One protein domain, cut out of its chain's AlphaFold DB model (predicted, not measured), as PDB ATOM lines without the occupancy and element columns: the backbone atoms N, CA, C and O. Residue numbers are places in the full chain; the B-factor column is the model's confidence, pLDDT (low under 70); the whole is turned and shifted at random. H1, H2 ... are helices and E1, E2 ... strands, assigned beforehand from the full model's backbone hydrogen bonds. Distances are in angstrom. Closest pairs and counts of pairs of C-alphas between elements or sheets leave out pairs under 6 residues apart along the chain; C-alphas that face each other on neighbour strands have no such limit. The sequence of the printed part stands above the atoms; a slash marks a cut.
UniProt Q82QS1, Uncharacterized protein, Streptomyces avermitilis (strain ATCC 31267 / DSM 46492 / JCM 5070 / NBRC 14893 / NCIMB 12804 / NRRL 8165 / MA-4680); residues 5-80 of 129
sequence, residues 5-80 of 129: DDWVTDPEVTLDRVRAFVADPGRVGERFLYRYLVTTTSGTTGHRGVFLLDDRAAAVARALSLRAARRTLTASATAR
ATOM      1  N   ASP A   5      45.376 -31.975 -16.223       74.06
ATOM      2  CA  ASP A   5      44.143 -32.394 -16.885       74.06
ATOM      3  C   ASP A   5      42.989 -32.630 -15.886       74.06
ATOM      4  O   ASP A   5      41.836 -32.393 -16.224       74.06
ATOM      5  N   ASP A   6      43.287 -32.989 -14.629       74.94
ATOM      6  CA  ASP A   6      42.268 -33.179 -13.580       74.94
ATOM      7  C   ASP A   6      41.711 -31.856 -13.024       74.94
ATOM      8  O   ASP A   6      40.632 -31.822 -12.434       74.94
ATOM      9  N   TRP A   7      42.478 -30.766 -13.130       78.31
ATOM     10  CA  TRP A   7      42.108 -29.457 -12.576       78.31
ATOM     11  C   TRP A   7      41.421 -28.556 -13.595       78.31
ATOM     12  O   TRP A   7      40.749 -27.592 -13.218       78.31
ATOM     13  N   VAL A   8      41.620 -28.824 -14.882       78.69
ATOM     14  CA  VAL A   8      41.024 -28.025 -15.941       78.69
ATOM     15  C   VAL A   8      39.577 -28.463 -16.141       78.69
ATOM     16  O   VAL A   8      39.273 -29.633 -16.331       78.69
ATOM     17  N   THR A   9      38.662 -27.499 -16.092       79.62
ATOM     18  CA  THR A   9      37.220 -27.742 -16.247       79.62
ATOM     19  C   THR A   9      36.801 -28.067 -17.682       79.62
ATOM     20  O   THR A   9      35.661 -28.471 -17.898       79.62
ATOM     21  N   ASP A  10      37.696 -27.885 -18.654       80.50
ATOM     22  CA  ASP A  10      37.479 -28.201 -20.065       80.50
ATOM     23  C   ASP A  10      38.293 -29.449 -20.471       80.50
ATOM     24  O   ASP A  10      39.525 -29.384 -20.506       80.50
ATOM     25  N   PRO A  11      37.641 -30.578 -20.807       79.94
ATOM     26  CA  PRO A  11      38.327 -31.824 -21.146       79.94
ATOM     27  C   PRO A  11      39.087 -31.767 -22.482       79.94
ATOM     28  O   PRO A  11      39.929 -32.627 -22.744       79.94
ATOM     29  N   GLU A  12      38.824 -30.784 -23.350       80.81
ATOM     30  CA  GLU A  12      39.575 -30.633 -24.605       80.81
ATOM     31  C   GLU A  12      40.976 -30.044 -24.389       80.81
ATOM     32  O   GLU A  12      41.858 -30.173 -25.255       80.81
ATOM     33  N   VAL A  13      41.183 -29.419 -23.230       83.81
ATOM     34  CA  VAL A  13      42.416 -28.760 -22.825       83.81
ATOM     35  C   VAL A  13      43.301 -29.754 -22.076       83.81
ATOM     36  O   VAL A  13      43.187 -29.924 -20.866       83.81
ATOM     37  N   THR A  14      44.242 -30.367 -22.793       83.81
ATOM     38  CA  THR A  14      45.253 -31.244 -22.184       83.81
ATOM     39  C   THR A  14      46.633 -30.606 -22.175       83.81
ATOM     40  O   THR A  14      46.986 -29.835 -23.077       83.81
ATOM     41  N   LEU A  15      47.452 -30.945 -21.177       81.25
ATOM     42  CA  LEU A  15      48.804 -30.396 -21.048       81.25
ATOM     43  C   LEU A  15      49.653 -30.649 -22.303       81.25
ATOM     44  O   LEU A  15      50.377 -29.756 -22.746       81.25
ATOM     45  N   ASP A  16      49.532 -31.832 -22.907       82.12
ATOM     46  CA  ASP A  16      50.267 -32.198 -24.122       82.12
ATOM     47  C   ASP A  16      49.842 -31.368 -25.335       82.12
ATOM     48  O   ASP A  16      50.696 -30.880 -26.079       82.12
ATOM     49  N   ARG A  17      48.537 -31.122 -25.507       83.25
ATOM     50  CA  ARG A  17      48.033 -30.270 -26.595       83.25
ATOM     51  C   ARG A  17      48.501 -28.833 -26.443       83.25
ATOM     52  O   ARG A  17      48.903 -28.213 -27.428       83.25
ATOM     53  N   VAL A  18      48.486 -28.304 -25.221       82.50
ATOM     54  CA  VAL A  18      48.943 -26.933 -24.982       82.50
ATOM     55  C   VAL A  18      50.461 -26.828 -25.169       82.50
ATOM     56  O   VAL A  18      50.937 -25.860 -25.756       82.50
ATOM     57  N   ARG A  19      51.236 -27.838 -24.758       80.75
ATOM     58  CA  ARG A  19      52.683 -27.896 -25.021       80.75
ATOM     59  C   ARG A  19      52.998 -27.960 -26.510       80.75
ATOM     60  O   ARG A  19      53.867 -27.216 -26.953       80.75
ATOM     61  N   ALA A  20      52.286 -28.788 -27.273       81.56
ATOM     62  CA  ALA A  20      52.439 -28.867 -28.723       81.56
ATOM     63  C   ALA A  20      52.103 -27.529 -29.403       81.56
ATOM     64  O   ALA A  20      52.827 -27.087 -30.288       81.56
ATOM     65  N   PHE A  21      51.054 -26.842 -28.938       80.31
ATOM     66  CA  PHE A  21      50.681 -25.516 -29.431       80.31
ATOM     67  C   PHE A  21      51.757 -24.456 -29.150       80.31
ATOM     68  O   PHE A  21      52.104 -23.676 -30.028       80.31
ATOM     69  N   VAL A  22      52.319 -24.449 -27.939       76.44
ATOM     70  CA  VAL A  22      53.401 -23.534 -27.536       76.44
ATOM     71  C   VAL A  22      54.719 -23.854 -28.250       76.44
ATOM     72  O   VAL A  22      55.518 -22.954 -28.504       76.44
ATOM     73  N   ALA A  23      54.976 -25.122 -28.563       77.81
ATOM     74  CA  ALA A  23      56.188 -25.536 -29.262       77.81
ATOM     75  C   ALA A  23      56.223 -25.067 -30.727       77.81
ATOM     76  O   ALA A  23      57.312 -24.971 -31.285       77.81
ATOM     77  N   ASP A  24      55.070 -24.755 -31.329       74.44
ATOM     78  CA  ASP A  24      54.957 -24.258 -32.701       74.44
ATOM     79  C   ASP A  24      55.033 -22.711 -32.744       74.44
ATOM     80  O   ASP A  24      54.059 -22.022 -32.413       74.44
ATOM     81  N   PRO A  25      56.170 -22.115 -33.160       67.56
ATOM     82  CA  PRO A  25      56.308 -20.663 -33.265       67.56
ATOM     83  C   PRO A  25      55.447 -20.053 -34.384       67.56
ATOM     84  O   PRO A  25      55.217 -18.843 -34.377       67.56
ATOM     85  N   GLY A  26      54.935 -20.851 -35.329       70.31
ATOM     86  CA  GLY A  26      54.021 -20.386 -36.377       70.31
ATOM     87  C   GLY A  26      52.638 -20.003 -35.844       70.31
ATOM     88  O   GLY A  26      51.954 -19.179 -36.451       70.31
ATOM     89  N   ARG A  27      52.265 -20.534 -34.673       68.81
ATOM     90  CA  ARG A  27      50.971 -20.301 -34.012       68.81
ATOM     91  C   ARG A  27      50.995 -19.152 -33.007       68.81
ATOM     92  O   ARG A  27      50.008 -18.915 -32.309       68.81
ATOM     93  N   VAL A  28      52.101 -18.408 -32.929       66.62
ATOM     94  CA  VAL A  28      52.199 -17.206 -32.088       66.62
ATOM     95  C   VAL A  28      51.124 -16.201 -32.520       66.62
ATOM     96  O   VAL A  28      51.147 -15.669 -33.632       66.62
ATOM     97  N   GLY A  29      50.182 -15.925 -31.616       64.88
ATOM     98  CA  GLY A  29      49.050 -15.020 -31.848       64.88
ATOM     99  C   GLY A  29      47.757 -15.704 -32.301       64.88
ATOM    100  O   GLY A  29      46.739 -15.025 -32.443       64.88
ATOM    101  N   GLU A  30      47.762 -17.023 -32.493       73.62
ATOM    102  CA  GLU A  30      46.539 -17.805 -32.666       73.62
ATOM    103  C   GLU A  30      45.910 -18.151 -31.311       73.62
ATOM    104  O   GLU A  30      46.569 -18.171 -30.269       73.62
ATOM    105  N   ARG A  31      44.600 -18.406 -31.318       75.31
ATOM    106  CA  ARG A  31      43.874 -18.853 -30.127       75.31
ATOM    107  C   ARG A  31      43.905 -20.378 -30.069       75.31
ATOM    108  O   ARG A  31      43.488 -21.038 -31.021       75.31
ATOM    109  N   PHE A  32      44.337 -20.939 -28.946       78.75
ATOM    110  CA  PHE A  32      44.229 -22.370 -28.678       78.75
ATOM    111  C   PHE A  32      42.749 -22.768 -28.614       78.75
ATOM    112  O   PHE A  32      41.952 -22.097 -27.952       78.75
ATOM    113  N   LEU A  33      42.367 -23.811 -29.360       81.31
ATOM    114  CA  LEU A  33      40.966 -24.216 -29.580       81.31
ATOM    115  C   LEU A  33      40.061 -23.064 -30.063       81.31
ATOM    116  O   LEU A  33      38.872 -23.033 -29.769       81.31
ATOM    117  N   TYR A  34      40.629 -22.058 -30.742       77.19
ATOM    118  CA  TYR A  34      39.940 -20.826 -31.157       77.19
ATOM    119  C   TYR A  34      39.320 -19.993 -30.014       77.19
ATOM    120  O   TYR A  34      38.702 -18.957 -30.265       77.19
ATOM    121  N   ARG A  35      39.548 -20.387 -28.755       79.00
ATOM    122  CA  ARG A  35      38.864 -19.858 -27.568       79.00
ATOM    123  C   ARG A  35      39.814 -19.304 -26.513       79.00
ATOM    124  O   ARG A  35      39.475 -18.331 -25.846       79.00
ATOM    125  N   TYR A  36      40.998 -19.894 -26.376       80.94
ATOM    126  CA  TYR A  36      41.930 -19.585 -25.297       80.94
ATOM    127  C   TYR A  36      43.163 -18.849 -25.809       80.94
ATOM    128  O   TYR A  36      43.794 -19.242 -26.790       80.94
ATOM    129  N   LEU A  37      43.545 -17.788 -25.107       80.06
ATOM    130  CA  LEU A  37      44.846 -17.156 -25.252       80.06
ATOM    131  C   LEU A  37      45.854 -17.913 -24.384       80.06
ATOM    132  O   LEU A  37      45.673 -18.015 -23.170       80.06
ATOM    133  N   VAL A  38      46.913 -18.431 -25.002       80.81
ATOM    134  CA  VAL A  38      47.992 -19.130 -24.294       80.81
ATOM    135  C   VAL A  38      49.136 -18.159 -24.053       80.81
ATOM    136  O   VAL A  38      49.631 -17.530 -24.988       80.81
ATOM    137  N   THR A  39      49.585 -18.057 -22.808       72.00
ATOM    138  CA  THR A  39      50.816 -17.343 -22.462       72.00
ATOM    139  C   THR A  39      51.728 -18.261 -21.667       72.00
ATOM    140  O   THR A  39      51.284 -19.045 -20.826       72.00
ATOM    141  N   THR A  40      53.023 -18.162 -21.934       69.94
ATOM    142  CA  THR A  40      54.051 -18.944 -21.256       69.94
ATOM    143  C   THR A  40      55.019 -18.035 -20.540       69.94
ATOM    144  O   THR A  40      55.498 -17.061 -21.115       69.94
ATOM    145  N   THR A  41      55.339 -18.371 -19.300       67.88
ATOM    146  CA  THR A  41      56.432 -17.728 -18.577       67.88
ATOM    147  C   THR A  41      57.643 -18.647 -18.619       67.88
ATOM    148  O   THR A  41      57.513 -19.874 -18.579       67.88
ATOM    149  N   SER A  42      58.840 -18.067 -18.733       57.88
ATOM    150  CA  SER A  42      60.076 -18.850 -18.837       57.88
ATOM    151  C   SER A  42      60.335 -19.722 -17.610       57.88
ATOM    152  O   SER A  42      61.076 -20.683 -17.750       57.88
ATOM    153  N   GLY A  43      59.681 -19.446 -16.473       48.41
ATOM    154  CA  GLY A  43      59.738 -20.251 -15.255       48.41
ATOM    155  C   GLY A  43      61.168 -20.391 -14.735       48.41
ATOM    156  O   GLY A  43      61.949 -21.193 -15.232       48.41
ATOM    157  N   THR A  44      61.523 -19.659 -13.683       49.56
ATOM    158  CA  THR A  44      62.867 -19.711 -13.070       49.56
ATOM    159  C   THR A  44      63.264 -21.098 -12.541       49.56
ATOM    160  O   THR A  44      64.434 -21.339 -12.271       49.56
ATOM    161  N   THR A  45      62.315 -22.028 -12.434       54.91
ATOM    162  CA  THR A  45      62.484 -23.401 -11.939       54.91
ATOM    163  C   THR A  45      62.598 -24.465 -13.041       54.91
ATOM    164  O   THR A  45      62.473 -25.652 -12.758       54.91
ATOM    165  N   GLY A  46      62.809 -24.081 -14.308       54.34
ATOM    166  CA  GLY A  46      63.002 -25.032 -15.421       54.34
ATOM    167  C   GLY A  46      61.715 -25.692 -15.935       54.34
ATOM    168  O   GLY A  46      61.729 -26.412 -16.933       54.34
ATOM    169  N   HIS A  47      60.574 -25.401 -15.311       56.91
ATOM    170  CA  HIS A  47      59.253 -25.774 -15.800       56.91
ATOM    171  C   HIS A  47      58.549 -24.531 -16.347       56.91
ATOM    172  O   HIS A  47      58.151 -23.654 -15.580       56.91
ATOM    173  N   ARG A  48      58.387 -24.452 -17.677       64.44
ATOM    174  CA  ARG A  48      57.600 -23.385 -18.316       64.44
ATOM    175  C   ARG A  48      56.182 -23.400 -17.755       64.44
ATOM    176  O   ARG A  48      55.448 -24.371 -17.943       64.44
ATOM    177  N   GLY A  49      55.810 -22.320 -17.072       68.31
ATOM    178  CA  GLY A  49      54.444 -22.100 -16.618       68.31
ATOM    179  C   GLY A  49      53.571 -21.777 -17.822       68.31
ATOM    180  O   GLY A  49      53.908 -20.888 -18.603       68.31
ATOM    181  N   VAL A  50      52.477 -22.511 -17.985       75.31
ATOM    182  CA  VAL A  50      51.509 -22.321 -19.066       75.31
ATOM    183  C   VAL A  50      50.227 -21.774 -18.459       75.31
ATOM    184  O   VAL A  50      49.687 -22.369 -17.528       75.31
ATOM    185  N   PHE A  51      49.746 -20.656 -18.993       78.81
ATOM    186  CA  PHE A  51      48.503 -20.029 -18.567       78.81
ATOM    187  C   PHE A  51      47.550 -19.920 -19.752       78.81
ATOM    188  O   PHE A  51      47.944 -19.511 -20.846       78.81
ATOM    189  N   LEU A  52      46.292 -20.274 -19.507       81.00
ATOM    190  CA  LEU A  52      45.194 -20.191 -20.461       81.00
ATOM    191  C   LEU A  52      44.240 -19.099 -19.995       81.00
ATOM    192  O   LEU A  52      43.779 -19.124 -18.855       81.00
ATOM    193  N   LEU A  53      43.955 -18.140 -20.869       79.38
ATOM    194  CA  LEU A  53      42.980 -17.089 -20.615       79.38
ATOM    195  C   LEU A  53      41.836 -17.254 -21.608       79.38
ATOM    196  O   LEU A  53      42.050 -17.181 -22.816       79.38
ATOM    197  N   ASP A  54      40.625 -17.468 -21.106       82.25
ATOM    198  CA  ASP A  54      39.422 -17.372 -21.928       82.25
ATOM    199  C   ASP A  54      39.057 -15.897 -22.182       82.25
ATOM    200  O   ASP A  54      39.635 -14.972 -21.597       82.25
ATOM    201  N   ASP A  55      38.086 -15.654 -23.063       76.62
ATOM    202  CA  ASP A  55      37.657 -14.289 -23.390       76.62
ATOM    203  C   ASP A  55      37.155 -13.523 -22.146       76.62
ATOM    204  O   ASP A  55      37.353 -12.309 -22.039       76.62
ATOM    205  N   ARG A  56      36.567 -14.216 -21.159       78.38
ATOM    206  CA  ARG A  56      36.102 -13.606 -19.905       78.38
ATOM    207  C   ARG A  56      37.270 -13.173 -19.021       78.38
ATOM    208  O   ARG A  56      37.290 -12.034 -18.554       78.38
ATOM    209  N   ALA A  57      38.249 -14.040 -18.802       78.31
ATOM    210  CA  ALA A  57      39.462 -13.750 -18.051       78.31
ATOM    211  C   ALA A  57      40.278 -12.652 -18.737       78.31
ATOM    212  O   ALA A  57      40.768 -11.746 -18.066       78.31
ATOM    213  N   ALA A  58      40.353 -12.662 -20.071       76.19
ATOM    214  CA  ALA A  58      40.994 -11.603 -20.844       76.19
ATOM    215  C   ALA A  58      40.275 -10.251 -20.682       76.19
ATOM    216  O   ALA A  58      40.932  -9.219 -20.508       76.19
ATOM    217  N   ALA A  59      38.938 -10.238 -20.682       76.81
ATOM    218  CA  ALA A  59      38.152  -9.029 -20.435       76.81
ATOM    219  C   ALA A  59      38.374  -8.480 -19.016       76.81
ATOM    220  O   ALA A  59      38.582  -7.277 -18.845       76.81
ATOM    221  N   VAL A  60      38.400  -9.355 -18.005       83.00
ATOM    222  CA  VAL A  60      38.686  -8.973 -16.612       83.00
ATOM    223  C   VAL A  60      40.108  -8.432 -16.474       83.00
ATOM    224  O   VAL A  60      40.297  -7.363 -15.893       83.00
ATOM    225  N   ALA A  61      41.103  -9.109 -17.054       79.25
ATOM    226  CA  ALA A  61      42.488  -8.650 -17.050       79.25
ATOM    227  C   ALA A  61      42.610  -7.257 -17.686       79.25
ATOM    228  O   ALA A  61      43.169  -6.349 -17.071       79.25
ATOM    229  N   ARG A  62      41.989  -7.036 -18.856       75.19
ATOM    230  CA  ARG A  62      41.927  -5.710 -19.497       75.19
ATOM    231  C   ARG A  62      41.269  -4.663 -18.604       75.19
ATOM    232  O   ARG A  62      41.782  -3.550 -18.510       75.19
ATOM    233  N   ALA A  63      40.153  -4.989 -17.955       78.44
ATOM    234  CA  ALA A  63      39.456  -4.060 -17.070       78.44
ATOM    235  C   ALA A  63      40.325  -3.652 -15.869       78.44
ATOM    236  O   ALA A  63      40.393  -2.469 -15.527       78.44
ATOM    237  N   LEU A  64      41.040  -4.605 -15.265       83.75
ATOM    238  CA  LEU A  64      41.975  -4.336 -14.172       83.75
ATOM    239  C   LEU A  64      43.164  -3.486 -14.635       83.75
ATOM    240  O   LEU A  64      43.494  -2.503 -13.970       83.75
ATOM    241  N   SER A  65      43.750  -3.792 -15.796       75.25
ATOM    242  CA  SER A  65      44.820  -2.980 -16.390       75.25
ATOM    243  C   SER A  65      44.358  -1.550 -16.674       75.25
ATOM    244  O   SER A  65      45.060  -0.601 -16.328       75.25
ATOM    245  N   LEU A  66      43.155  -1.368 -17.230       77.38
ATOM    246  CA  LEU A  66      42.563  -0.047 -17.466       77.38
ATOM    247  C   LEU A  66      42.328   0.715 -16.159       77.38
ATOM    248  O   LEU A  66      42.602   1.911 -16.084       77.38
ATOM    249  N   ARG A  67      41.840   0.038 -15.117       81.25
ATOM    250  CA  ARG A  67      41.634   0.645 -13.796       81.25
ATOM    251  C   ARG A  67      42.954   1.089 -13.165       81.25
ATOM    252  O   ARG A  67      43.008   2.177 -12.598       81.25
ATOM    253  N   ALA A  68      43.999   0.271 -13.264       77.81
ATOM    254  CA  ALA A  68      45.330   0.614 -12.777       77.81
ATOM    255  C   ALA A  68      45.918   1.802 -13.554       77.81
ATOM    256  O   ALA A  68      46.351   2.773 -12.940       77.81
ATOM    257  N   ALA A  69      45.831   1.779 -14.888       72.81
ATOM    258  CA  ALA A  69      46.295   2.867 -15.745       72.81
ATOM    259  C   ALA A  69      45.576   4.192 -15.444       72.81
ATOM    260  O   ALA A  69      46.214   5.234 -15.361       72.81
ATOM    261  N   ARG A  70      44.261   4.167 -15.191       73.31
ATOM    262  CA  ARG A  70      43.494   5.364 -14.790       73.31
ATOM    263  C   ARG A  70      43.940   5.966 -13.458       73.31
ATOM    264  O   ARG A  70      43.693   7.143 -13.228       73.31
ATOM    265  N   ARG A  71      44.545   5.175 -12.569       74.31
ATOM    266  CA  ARG A  71      45.076   5.667 -11.287       74.31
ATOM    267  C   ARG A  71      46.460   6.292 -11.421       74.31
ATOM    268  O   ARG A  71      46.816   7.114 -10.587       74.31
ATOM    269  N   THR A  72      47.235   5.882 -12.419       70.31
ATOM    270  CA  THR A  72      48.638   6.288 -12.572       70.31
ATOM    271  C   THR A  72      48.856   7.306 -13.689       70.31
ATOM    272  O   THR A  72      49.811   8.076 -13.624       70.31
ATOM    273  N   LEU A  73      47.986   7.347 -14.702       73.75
ATOM    274  CA  LEU A  73      48.081   8.287 -15.815       73.75
ATOM    275  C   LEU A  73      47.398   9.613 -15.478       73.75
ATOM    276  O   LEU A  73      46.226   9.665 -15.107       73.75
ATOM    277  N   THR A  74      48.123  10.707 -15.683       75.44
ATOM    278  CA  THR A  74      47.565  12.058 -15.621       75.44
ATOM    279  C   THR A  74      46.695  12.351 -16.849       75.44
ATOM    280  O   THR A  74      46.844  11.738 -17.915       75.44
ATOM    281  N   ALA A  75      45.785  13.323 -16.731       75.25
ATOM    282  CA  ALA A  75      44.913  13.732 -17.836       75.25
ATOM    283  C   ALA A  75      45.711  14.186 -19.075       75.25
ATOM    284  O   ALA A  75      45.340  13.872 -20.203       75.25
ATOM    285  N   SER A  76      46.857  14.846 -18.870       73.75
ATOM    286  CA  SER A  76      47.759  15.278 -19.944       73.75
ATOM    287  C   SER A  76      48.477  14.111 -20.631       73.75
ATOM    288  O   SER A  76      48.609  14.116 -21.856       73.75
ATOM    289  N   ALA A  77      48.897  13.084 -19.884       71.31
ATOM    290  CA  ALA A  77      49.463  11.860 -20.454       71.31
ATOM    291  C   ALA A  77      48.415  11.082 -21.268       71.31
ATOM    292  O   ALA A  77      48.706  10.609 -22.365       71.31
ATOM    293  N   THR A  78      47.176  11.029 -20.772       70.81
ATOM    294  CA  THR A  78      46.042  10.399 -21.464       70.81
ATOM    295  C   THR A  78      45.699  11.136 -22.764       70.81
ATOM    296  O   THR A  78      45.571  10.510 -23.813       70.81
ATOM    297  N   ALA A  79      45.625  12.472 -22.728       73.75
ATOM    298  CA  ALA A  79      45.377  13.295 -23.913       73.75
ATOM    299  C   ALA A  79      46.485  13.141 -24.969       73.75
ATOM    300  O   ALA A  79      46.188  13.034 -26.157       73.75
ATOM    301  N   ARG A  80      47.758  13.057 -24.548       72.00
ATOM    302  CA  ARG A  80      48.888  12.778 -25.452       72.00
ATOM    303  C   ARG A  80      48.800  11.390 -26.089       72.00
ATOM    304  O   ARG A  80      49.048  11.276 -27.286       72.00
TER     305      ARG A  80
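AT A GLANCE: This is residues 5 to 80 of the 129 residues of an uncharacterized protein of Streptomyces avermitilis (strain ATCC 31267 / DSM 46492 / JCM 5070 / NBRC 14893 / NCIMB 12804 / NRRL 8165 / MA-4680) (UniProt Q82QS1). A small head, made of the two-stranded hairpin E1 and E2 with the short helix H1 packed on it, is drawn out by a long arm, the helix H2, with the small helix H3 at its far end. Residues 62 to 68 of H2 and residues 71 to 77 stick out free of the head. The printed part has 76 residues, with three named helices and two named strands in the order H1, E1, E2, H2, H3; the sheet, E1 - E2, is antiparallel and the class is mixed, helices and strands. The whole is loose and elongated, with a radius of gyration of the C-alphas of 16.3 A and spans of 48 by 26 by 25 A.

HOW THE PARTS SIT: Look first at E1, residues 37 to 41, and E2, residues 49 to 53, an antiparallel hairpin with 157 degrees between directions. N 39 and O 51 are 2.9 A apart and N 37 and O 53 are 2.8 A apart, within hydrogen-bond range. Near them find H1, residues 15 to 23: its closest C-alphas to E1 are those of Val 22 and Val 38, 7.7 A, and to E2 those of Val 18 and Val 50, 7.9 A. H2, residues 55 to 72, follows E2 after a tight link; its closest C-alphas with E1 are those of Asp 55 and Leu 37, 8.0 A. H3, residues 75 to 80, is apart from H1, E1, E2 and H2. In H1, H2 and H3 every O i to N i+4 pair is within hydrogen-bond range.

IN THESE COORDINATES: Find C-alpha 37 at (44.846, -17.156, -25.252), where E1 begins its 13.4 A; E2 spans 13.1 A. H2 runs 25.7 A from C-alpha 55 at (37.657, -14.289, -23.390). H1 spans 12.1 A, and H3, 8.6 A, ends at C-alpha 80 at (48.888, 12.778, -25.452).

THE WHOLE: The C-alphas of Asp 6 and Ser 76 are the two farthest apart, 49.2 A. The printed part has no cut, and the link from H1 to E1, residues 24 to 36, is long. Look for pLDDT under 70 at residue 25, residues 27 to 29 and residues 40 to 49.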